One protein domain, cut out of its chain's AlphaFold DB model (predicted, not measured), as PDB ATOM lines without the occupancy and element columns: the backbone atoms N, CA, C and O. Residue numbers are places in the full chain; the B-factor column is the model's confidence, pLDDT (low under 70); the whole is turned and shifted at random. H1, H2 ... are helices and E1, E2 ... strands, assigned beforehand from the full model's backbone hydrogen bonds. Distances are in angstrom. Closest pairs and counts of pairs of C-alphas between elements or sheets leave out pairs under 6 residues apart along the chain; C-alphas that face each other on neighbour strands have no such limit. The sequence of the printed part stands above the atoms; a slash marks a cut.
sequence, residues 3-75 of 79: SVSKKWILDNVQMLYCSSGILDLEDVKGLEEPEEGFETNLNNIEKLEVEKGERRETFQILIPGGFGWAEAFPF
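This is residues 3 to 75 of the 79 residues of an uncharacterized protein of Methanosarcina thermophila (UniProt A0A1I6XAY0). A strongly twisted wall of four strands has the helix H1 over one face, with H2 alongside H1. The short strand E3 lies beside the edge strand E4, and H3 sits near the end of the wall where E1 begins and E5 ends. The printed part has 73 residues, with three named helices and five named strands in the order H1 E1 E2 H2 E3 H3 E4 E5. The sheet runs E2 E1 E5 E4, antiparallel throughout, and the class is mixed, helices and strands. The whole is compact, with a radius of gyration of the C-alphas of 11.1 A, and spans 29 by 26 by 19 A.

Residues 3 to 4 make a short antiparallel pairing with residues 38 to 39 of E3, residues 38 to 40. H1, residues 6 to 12, is followed by E1, residues 13 to 18, which forms a hairpin with E2, residues 21 to 23, antiparallel at 142 degrees; N 21 and O 18 are within hydrogen-bond range at 3.0 A. H2, residues 25 to 30, only just touches H1, with 3 pairs of C-alphas within 8 A; the closest are those of Leu 10 and Leu 25, 6.5 A apart. The two helices run opposite ways at a shallow tilt of 9 degrees. H3, residues 44 to 51, is close to H1 but not clearly touching; the closest C-alphas, of Asn 12 and Glu 51, are 6.2 A apart. H2 and H3 are apart. E4, residues 59 to 63, and E5, residues 68 to 74, form a hairpin, antiparallel at 137 degrees, with N 72 and O 59 at 2.7 A. E5 and E1 are antiparallel at 151 degrees, with N 17 and O 71 at 2.8 A. H1 is on the sheet at a height of 9.0 A, over E5, and runs along the strands at 7 degrees to E5 on the local plane. H2 and H3 only graze the sheet, with residues 25 to 28 and 46 to 51. E3 pairs with no named strand, but the closest C-alphas of E3 and E4, of Thr 40 and Ile 61, are 4.6 A apart. Every O i to N i+4 pair is within hydrogen-bond range in H1 and H3; in H2 it is 1 of 2.

H1 begins at C-alpha 6, (-1.194, 53.141, 48.568), and is 10.2 A long; H3 is 10.7 A. E1 measures 13.9 A and E4 12.8 A. E5, the longest strand, measures 18.4 A and ends at C-alpha 74, (-11.461, 49.258, 39.557).

The two C-alphas farthest apart, of Glu 54 and Gly 66, are 30.5 A apart. The printed part has no cut and no long link. Its mean pLDDT is 90.9, and residue 66 is under 70.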
ATOM      1  N   SER A   3       0.706  58.942  39.059       96.50
ATOM      2  CA  SER A   3       0.936  58.109  40.232       96.50
ATOM      3  C   SER A   3      -0.270  58.116  41.167       96.50
ATOM      4  O   SER A   3      -1.053  59.079  41.245       96.50
ATOM      5  N   VAL A   4      -0.432  57.010  41.881       96.12
ATOM      6  CA  VAL A   4      -1.474  56.810  42.884       96.12
ATOM      7  C   VAL A   4      -0.842  56.374  44.195       96.12
ATOM      8  O   VAL A   4       0.160  55.665  44.208       96.12
ATOM      9  N   SER A   5      -1.409  56.821  45.309       95.31
ATOM     10  CA  SER A   5      -0.914  56.422  46.621       95.31
ATOM     11  C   SER A   5      -1.372  55.013  46.978       95.31
ATOM     12  O   SER A   5      -2.351  54.502  46.425       95.31
ATOM     13  N   LYS A   6      -0.735  54.408  47.982       93.88
ATOM     14  CA  LYS A   6      -1.194  53.141  48.568       93.88
ATOM     15  C   LYS A   6      -2.666  53.218  48.966       93.88
ATOM     16  O   LYS A   6      -3.454  52.337  48.639       93.88
ATOM     17  N   LYS A   7      -3.044  54.302  49.651       94.50
ATOM     18  CA  LYS A   7      -4.429  54.537  50.073       94.50
ATOM     19  C   LYS A   7      -5.380  54.590  48.879       94.50
ATOM     20  O   LYS A   7      -6.447  53.995  48.937       94.50
ATOM     21  N   TRP A   8      -4.982  55.263  47.803       95.88
ATOM     22  CA  TRP A   8      -5.800  55.343  46.599       95.88
ATOM     23  C   TRP A   8      -6.075  53.957  46.012       95.88
ATOM     24  O   TRP A   8      -7.215  53.674  45.666       95.88
ATOM     25  N   ILE A   9      -5.071  53.076  45.956       94.94
ATOM     26  CA  ILE A   9      -5.255  51.698  45.476       94.94
ATOM     27  C   ILE A   9      -6.281  50.971  46.349       94.94
ATOM     28  O   ILE A   9      -7.240  50.422  45.824       94.94
ATOM     29  N   LEU A  10      -6.128  51.024  47.675       93.56
ATOM     30  CA  LEU A  10      -7.037  50.350  48.611       93.56
ATOM     31  C   LEU A  10      -8.481  50.870  48.542       93.56
ATOM     32  O   LEU A  10      -9.415  50.102  48.749       93.56
ATOM     33  N   ASP A  11      -8.662  52.163  48.272       93.94
ATOM     34  CA  ASP A  11      -9.982  52.791  48.213       93.94
ATOM     35  C   ASP A  11     -10.689  52.553  46.861       93.94
ATOM     36  O   ASP A  11     -11.915  52.615  46.797       93.94
ATOM     37  N   ASN A  12      -9.939  52.302  45.780       95.50
ATOM     38  CA  ASN A  12     -10.464  52.378  44.409       95.50
ATOM     39  C   ASN A  12     -10.260  51.117  43.557       95.50
ATOM     40  O   ASN A  12     -10.879  50.981  42.501       95.50
ATOM     41  N   VAL A  13      -9.411  50.189  43.991       94.56
ATOM     42  CA  VAL A  13      -9.115  48.943  43.280       94.56
ATOM     43  C   VAL A  13      -9.698  47.781  44.067       94.56
ATOM     44  O   VAL A  13      -9.445  47.643  45.257       94.56
ATOM     45  N   GLN A  14     -10.455  46.927  43.388       92.12
ATOM     46  CA  GLN A  14     -11.022  45.707  43.946       92.12
ATOM     47  C   GLN A  14      -9.988  44.580  44.027       92.12
ATOM     48  O   GLN A  14      -9.993  43.797  44.974       92.12
ATOM     49  N   MET A  15      -9.146  44.450  43.002       91.75
ATOM     50  CA  MET A  15      -8.201  43.345  42.875       91.75
ATOM     51  C   MET A  15      -7.016  43.737  41.995       91.75
ATOM     52  O   MET A  15      -7.174  44.499  41.039       91.75
ATOM     53  N   LEU A  16      -5.848  43.173  42.302       92.19
ATOM     54  CA  LEU A  16      -4.645  43.261  41.482       92.19
ATOM     55  C   LEU A  16      -4.255  41.870  40.975       92.19
ATOM     56  O   LEU A  16      -4.276  40.896  41.724       92.19
ATOM     57  N   TYR A  17      -3.862  41.779  39.709       90.88
ATOM     58  CA  TYR A  17      -3.355  40.556  39.095       90.88
ATOM     59  C   TYR A  17      -1.961  40.793  38.525       90.88
ATOM     60  O   TYR A  17      -1.755  41.674  37.696       90.88
ATOM     61  N   CYS A  18      -0.989  40.003  38.957       86.81
ATOM     62  CA  CYS A  18       0.394  40.077  38.502       86.81
ATOM     63  C   CYS A  18       0.823  38.747  37.869       86.81
ATOM     64  O   CYS A  18       0.092  37.757  37.877       86.81
ATOM     65  N   SER A  19       2.032  38.706  37.311       79.88
ATOM     66  CA  SER A  19       2.571  37.503  36.659       79.88
ATOM     67  C   SER A  19       2.667  36.285  37.591       79.88
ATOM     68  O   SER A  19       2.645  35.153  37.112       79.88
ATOM     69  N   SER A  20       2.735  36.502  38.909       75.69
ATOM     70  CA  SER A  20       2.752  35.461  39.941       75.69
ATOM     71  C   SER A  20       1.366  35.090  40.493       75.69
ATOM     72  O   SER A  20       1.284  34.173  41.310       75.69
ATOM     73  N   GLY A  21       0.284  35.734  40.036       83.88
ATOM     74  CA  GLY A  21      -1.097  35.431  40.425       83.88
ATOM     75  C   GLY A  21      -1.886  36.645  40.922       83.88
ATOM     76  O   GLY A  21      -1.547  37.794  40.637       83.88
ATOM     77  N   ILE A  22      -2.963  36.382  41.665       86.50
ATOM     78  CA  ILE A  22      -3.764  37.426  42.319       86.50
ATOM     79  C   ILE A  22      -2.970  37.965  43.512       86.50
ATOM     80  O   ILE A  22      -2.519  37.182  44.346       86.50
ATOM     81  N   LEU A  23      -2.817  39.285  43.578       84.94
ATOM     82  CA  LEU A  23      -2.246  39.987  44.719       84.94
ATOM     83  C   LEU A  23      -3.398  40.488  45.594       84.94
ATOM     84  O   LEU A  23      -4.258  41.237  45.115       84.94
ATOM     85  N   ASP A  24      -3.429  40.061  46.856       83.88
ATOM     86  CA  ASP A  24      -4.421  40.559  47.803       83.88
ATOM     87  C   ASP A  24      -4.116  42.035  48.109       83.88
ATOM     88  O   ASP A  24      -2.962  42.464  48.174       83.88
ATOM     89  N   LEU A  25      -5.149  42.848  48.311       85.69
ATOM     90  CA  LEU A  25      -4.966  44.235  48.731       85.69
ATOM     91  C   LEU A  25      -4.319  44.326  50.122       85.69
ATOM     92  O   LEU A  25      -3.660  45.321  50.428       85.69
ATOM     93  N   GLU A  26      -4.443  43.291  50.957       83.94
ATOM     94  CA  GLU A  26      -3.672  43.184  52.200       83.94
ATOM     95  C   GLU A  26      -2.160  43.093  51.938       83.94
ATOM     96  O   GLU A  26      -1.381  43.696  52.680       83.94
ATOM     97  N   ASP A  27      -1.730  42.451  50.846       82.81
ATOM     98  CA  ASP A  27      -0.315  42.399  50.460       82.81
ATOM     99  C   ASP A  27       0.198  43.795  50.078       82.81
ATOM    100  O   ASP A  27       1.313  44.178  50.439       82.81
ATOM    101  N   VAL A  28      -0.650  44.613  49.436       85.31
ATOM    102  CA  VAL A  28      -0.332  46.010  49.083       85.31
ATOM    103  C   VAL A  28      -0.038  46.854  50.324       85.31
ATOM    104  O   VAL A  28       0.803  47.757  50.280       85.31
ATOM    105  N   LYS A  29      -0.671  46.558  51.467       85.25
ATOM    106  CA  LYS A  29      -0.380  47.270  52.722       85.25
ATOM    107  C   LYS A  29       1.057  47.053  53.180       85.25
ATOM    108  O   LYS A  29       1.659  47.998  53.702       85.25
ATOM    109  N   GLY A  30       1.594  45.855  52.950       85.94
ATOM    110  CA  GLY A  30       2.961  45.464  53.291       85.94
ATOM    111  C   GLY A  30       4.037  46.004  52.347       85.94
ATOM    112  O   GLY A  30       5.208  46.000  52.716       85.94
ATOM    113  N   LEU A  31       3.665  46.498  51.163       85.31
ATOM    114  CA  LEU A  31       4.615  47.082  50.213       85.31
ATOM    115  C   LEU A  31       5.145  48.429  50.703       85.31
ATOM    116  O   LEU A  31       4.403  49.241  51.257       85.31
ATOM    117  N   GLU A  32       6.419  48.711  50.450       88.44
ATOM    118  CA  GLU A  32       6.954  50.060  50.618       88.44
ATOM    119  C   GLU A  32       6.366  50.975  49.534       88.44
ATOM    120  O   GLU A  32       6.376  50.637  48.349       88.44
ATOM    121  N   GLU A  33       5.790  52.104  49.945       90.06
ATOM    122  CA  GLU A  33       5.238  53.087  49.014       90.06
ATOM    123  C   GLU A  33       6.376  53.976  48.495       90.06
ATOM    124  O   GLU A  33       7.073  54.579  49.314       90.06
ATOM    125  N   PRO A  34       6.584  54.070  47.168       90.06
ATOM    126  CA  PRO A  34       7.567  54.994  46.609       90.06
ATOM    127  C   PRO A  34       7.232  56.444  46.970       90.06
ATOM    128  O   PRO A  34       6.060  56.789  47.092       90.06
ATOM    129  N   GLU A  35       8.241  57.316  47.057       90.94
ATOM    130  CA  GLU A  35       8.050  58.745  47.369       90.94
ATOM    131  C   GLU A  35       7.063  59.433  46.405       90.94
ATOM    132  O   GLU A  35       6.215  60.216  46.824       90.94
ATOM    133  N   GLU A  36       7.115  59.060  45.126       91.69
ATOM    134  CA  GLU A  36       6.234  59.564  44.063       91.69
ATOM    135  C   GLU A  36       4.916  58.767  43.932       91.69
ATOM    136  O   GLU A  36       4.079  59.084  43.088       91.69
ATOM    137  N   GLY A  37       4.713  57.723  44.742       94.19
ATOM    138  CA  GLY A  37       3.595  56.780  44.651       94.19
ATOM    139  C   GLY A  37       3.782  55.675  43.602       94.19
ATOM    140  O   GLY A  37       4.840  55.514  42.994       94.19
ATOM    141  N   PHE A  38       2.733  54.880  43.394       94.81
ATOM    142  CA  PHE A  38       2.713  53.793  42.416       94.81
ATOM    143  C   PHE A  38       2.325  54.325  41.040       94.81
ATOM    144  O   PHE A  38       1.257  54.917  40.872       94.81
ATOM    145  N   GLU A  39       3.183  54.109  40.047       96.06
ATOM    146  CA  GLU A  39       2.938  54.569  38.684       96.06
ATOM    147  C   GLU A  39       1.789  53.789  38.037       96.06
ATOM    148  O   GLU A  39       1.650  52.581  38.234       96.06
ATOM    149  N   THR A  40       0.969  54.473  37.238       97.00
ATOM    150  CA  THR A  40      -0.125  53.854  36.487       97.00
ATOM    151  C   THR A  40      -0.050  54.188  35.003       97.00
ATOM    152  O   THR A  40       0.474  55.236  34.606       97.00
ATOM    153  N   ASN A  41      -0.650  53.338  34.167       96.88
ATOM    154  CA  ASN A  41      -0.848  53.657  32.751       96.88
ATOM    155  C   ASN A  41      -2.006  54.649  32.502       96.88
ATOM    156  O   ASN A  41      -2.254  55.009  31.354       96.88
ATOM    157  N   LEU A  42      -2.671  55.131  33.557       97.25
ATOM    158  CA  LEU A  42      -3.766  56.090  33.463       97.25
ATOM    159  C   LEU A  42      -3.267  57.502  33.134       97.25
ATOM    160  O   LEU A  42      -2.147  57.920  33.461       97.25
ATOM    161  N   ASN A  43      -4.146  58.295  32.538       96.94
ATOM    162  CA  ASN A  43      -4.052  59.748  32.561       96.94
ATOM    163  C   ASN A  43      -4.930  60.361  33.675       96.94
ATOM    164  O   ASN A  43      -5.656  59.662  34.378       96.94
ATOM    165  N   ASN A  44      -4.852  61.685  33.857       96.56
ATOM    166  CA  ASN A  44      -5.586  62.383  34.921       96.56
ATOM    167  C   ASN A  44      -7.112  62.209  34.829       96.56
ATOM    168  O   ASN A  44      -7.765  62.114  35.861       96.56
ATOM    169  N   ILE A  45      -7.679  62.174  33.620       96.75
ATOM    170  CA  ILE A  45      -9.127  62.007  33.422       96.75
ATOM    171  C   ILE A  45      -9.531  60.592  33.820       96.75
ATOM    172  O   ILE A  45     -10.450  60.418  34.610       96.75
ATOM    173  N   GLU A  46      -8.796  59.590  33.350       96.56
ATOM    174  CA  GLU A  46      -9.105  58.188  33.644       96.56
ATOM    175  C   GLU A  46      -8.970  57.861  35.135       96.56
ATOM    176  O   GLU A  46      -9.771  57.109  35.682       96.56
ATOM    177  N   LYS A  47      -7.996  58.469  35.825       96.81
ATOM    178  CA  LYS A  47      -7.889  58.370  37.286       96.81
ATOM    179  C   LYS A  47      -9.148  58.899  37.982       96.81
ATOM    180  O   LYS A  47      -9.646  58.244  38.893       96.81
ATOM    181  N   LEU A  48      -9.685  60.038  37.538       96.44
ATOM    182  CA  LEU A  48     -10.927  60.602  38.083       96.44
ATOM    183  C   LEU A  48     -12.145  59.709  37.798       96.44
ATOM    184  O   LEU A  48     -13.042  59.628  38.631       96.44
ATOM    185  N   GLU A  49     -12.196  59.043  36.643       95.88
ATOM    186  CA  GLU A  49     -13.257  58.071  36.333       95.88
ATOM    187  C   GLU A  49     -13.214  56.870  37.288       95.88
ATOM    188  O   GLU A  49     -14.264  56.388  37.712       95.88
ATOM    189  N   VAL A  50     -12.016  56.402  37.661       96.31
ATOM    190  CA  VAL A  50     -11.858  55.346  38.674       96.31
ATOM    191  C   VAL A  50     -12.333  55.837  40.045       96.31
ATOM    192  O   VAL A  50     -13.119  55.153  40.690       96.31
ATOM    193  N   GLU A  51     -11.930  57.041  40.461       95.44
ATOM    194  CA  GLU A  51     -12.326  57.629  41.755       95.44
ATOM    195  C   GLU A  51     -13.844  57.817  41.903       95.44
ATOM    196  O   GLU A  51     -14.378  57.799  43.012       95.44
ATOM    197  N   LYS A  52     -14.556  57.996  40.787       94.75
ATOM    198  CA  LYS A  52     -16.021  58.105  40.756       94.75
ATOM    199  C   LYS A  52     -16.734  56.760  40.602       94.75
ATOM    200  O   LYS A  52     -17.962  56.729  40.611       94.75
ATOM    201  N   GLY A  53     -15.994  55.665  40.420       93.44
ATOM    202  CA  GLY A  53     -16.555  54.352  40.092       93.44
ATOM    203  C   GLY A  53     -17.204  54.286  38.703       93.44
ATOM    204  O   GLY A  53     -18.058  53.433  38.465       93.44
ATOM    205  N   GLU A  54     -16.837  55.197  37.797       94.31
ATOM    206  CA  GLU A  54     -17.360  55.293  36.426       94.31
ATOM    207  C   GLU A  54     -16.555  54.421  35.447       94.31
ATOM    208  O   GLU A  54     -17.095  53.959  34.434       94.31
ATOM    209  N   ARG A  55     -15.274  54.159  35.747       91.00
ATOM    210  CA  ARG A  55     -14.409  53.336  34.893       91.00
ATOM    211  C   ARG A  55     -14.758  51.853  35.006       91.00
ATOM    212  O   ARG A  55     -14.782  51.283  36.091       91.00
ATOM    213  N   ARG A  56     -14.962  51.209  33.853       87.12
ATOM    214  CA  ARG A  56     -15.272  49.769  33.752       87.12
ATOM    215  C   ARG A  56     -14.096  48.915  33.284       87.12
ATOM    216  O   ARG A  56     -14.121  47.703  33.463       87.12
ATOM    217  N   GLU A  57     -13.109  49.532  32.646       92.56
ATOM    218  CA  GLU A  57     -11.959  48.846  32.060       92.56
ATOM    219  C   GLU A  57     -10.805  48.737  33.058       92.56
ATOM    220  O   GLU A  57     -10.583  49.642  33.872       92.56
ATOM    221  N   THR A  58     -10.052  47.641  32.964       94.50
ATOM    222  CA  THR A  58      -8.836  47.433  33.751       94.50
ATOM    223  C   THR A  58      -7.748  48.431  33.362       94.50
ATOM    224  O   THR A  58      -7.753  49.042  32.288       94.50
ATOM    225  N   PHE A  59      -6.808  48.630  34.276       96.12
ATOM    226  CA  PHE A  59      -5.630  49.462  34.056       96.12
ATOM    227  C   PHE A  59      -4.416  48.832  34.727       96.12
ATOM    228  O   PHE A  59      -4.536  47.786  35.353       96.12
ATOM    229  N   GLN A  60      -3.232  49.413  34.571       95.81
ATOM    230  CA  GLN A  60      -2.008  48.834  35.115       95.81
ATOM    231  C   GLN A  60      -1.427  49.722  36.210       95.81
ATOM    232  O   GLN A  60      -1.392  50.945  36.061       95.81
ATOM    233  N   ILE A  61      -0.952  49.090  37.284       95.25
ATOM    234  CA  ILE A  61      -0.195  49.712  38.374       95.25
ATOM    235  C   ILE A  61       1.178  49.044  38.450       95.25
ATOM    236  O   ILE A  61       1.278  47.815  38.467       95.25
ATOM    237  N   LEU A  62       2.244  49.840  38.485       93.31
ATOM    238  CA  LEU A  62       3.604  49.347  38.643       93.31
ATOM    239  C   LEU A  62       3.864  49.044  40.118       93.31
ATOM    240  O   LEU A  62       3.942  49.952  40.944       93.31
ATOM    241  N   ILE A  63       4.023  47.761  40.434       89.31
ATOM    242  CA  ILE A  63       4.330  47.265  41.772       89.31
ATOM    243  C   ILE A  63       5.845  46.993  41.869       89.31
ATOM    244  O   ILE A  63       6.340  46.002  41.309       89.31
ATOM    245  N   PRO A  64       6.618  47.867  42.544       80.81
ATOM    246  CA  PRO A  64       8.057  47.679  42.720       80.81
ATOM    247  C   PRO A  64       8.357  46.458  43.606       80.81
ATOM    248  O   PRO A  64       7.530  46.031  44.405       80.81
ATOM    249  N   GLY A  65       9.554  45.875  43.461       72.81
ATOM    250  CA  GLY A  65       9.990  44.739  44.293       72.81
ATOM    251  C   GLY A  65       9.755  43.338  43.711       72.81
ATOM    252  O   GLY A  65       9.859  42.362  44.445       72.81
ATOM    253  N   GLY A  66       9.491  43.213  42.404       67.56
ATOM    254  CA  GLY A  66       9.539  41.927  41.678       67.56
ATOM    255  C   GLY A  66       8.262  41.531  40.934       67.56
ATOM    256  O   GLY A  66       8.300  40.606  40.127       67.56
ATOM    257  N   PHE A  67       7.157  42.247  41.147       74.62
ATOM    258  CA  PHE A  67       5.866  41.957  40.513       74.62
ATOM    259  C   PHE A  67       5.700  42.652  39.155       74.62
ATOM    260  O   PHE A  67       5.047  42.116  38.260       74.62
ATOM    261  N   GLY A  68       6.336  43.816  38.976       86.38
ATOM    262  CA  GLY A  68       6.239  44.592  37.743       86.38
ATOM    263  C   GLY A  68       4.854  45.213  37.590       86.38
ATOM    264  O   GLY A  68       4.252  45.647  38.568       86.38
ATOM    265  N   TRP A  69       4.355  45.289  36.359       92.38
ATOM    266  CA  TRP A  69       3.006  45.784  36.103       92.38
ATOM    267  C   TRP A  69       1.962  44.755  36.536       92.38
ATOM    268  O   TRP A  69       1.952  43.629  36.038       92.38
ATOM    269  N   ALA A  70       1.071  45.167  37.433       93.31
ATOM    270  CA  ALA A  70      -0.120  44.426  37.813       93.31
ATOM    271  C   ALA A  70      -1.354  45.035  37.137       93.31
ATOM    272  O   ALA A  70      -1.489  46.256  37.064       93.31
ATOM    273  N   GLU A  71      -2.253  44.187  36.652       95.19
ATOM    274  CA  GLU A  71      -3.569  44.585  36.169       95.19
ATOM    275  C   GLU A  71      -4.496  44.860  37.358       95.19
ATOM    276  O   GLU A  71      -4.653  44.027  38.247       95.19
ATOM    277  N   ALA A  72      -5.084  46.049  37.385       95.31
ATOM    278  CA  ALA A  72      -5.939  46.569  38.434       95.31
ATOM    279  C   ALA A  72      -7.393  46.601  37.967       95.31
ATOM    280  O   ALA A  72      -7.724  47.185  36.931       95.31
ATOM    281  N   PHE A  73      -8.260  45.993  38.771       94.19
ATOM    282  CA  PHE A  73      -9.700  45.973  38.563       94.19
ATOM    283  C   PHE A  73     -10.327  47.090  39.404       94.19
ATOM    284  O   PHE A  73     -10.283  46.991  40.632       94.19
ATOM    285  N   PRO A  74     -10.860  48.165  38.798       93.25
ATOM    286  CA  PRO A  74     -11.461  49.258  39.557       93.25
ATOM    287  C   PRO A  74     -12.734  48.796  40.273       93.25
ATOM    288  O   PRO A  74     -13.455  47.925  39.780       93.25
ATOM    289  N   PHE A  75     -13.050  49.414  41.410       90.25
ATOM    290  CA  PHE A  75     -14.395  49.300  41.966       90.25
ATOM    291  C   PHE A  75     -15.403  49.932  41.006       90.25
ATOM    292  O   PHE A  75     -15.239  51.066  40.560       90.25
TER     293      PHE A  75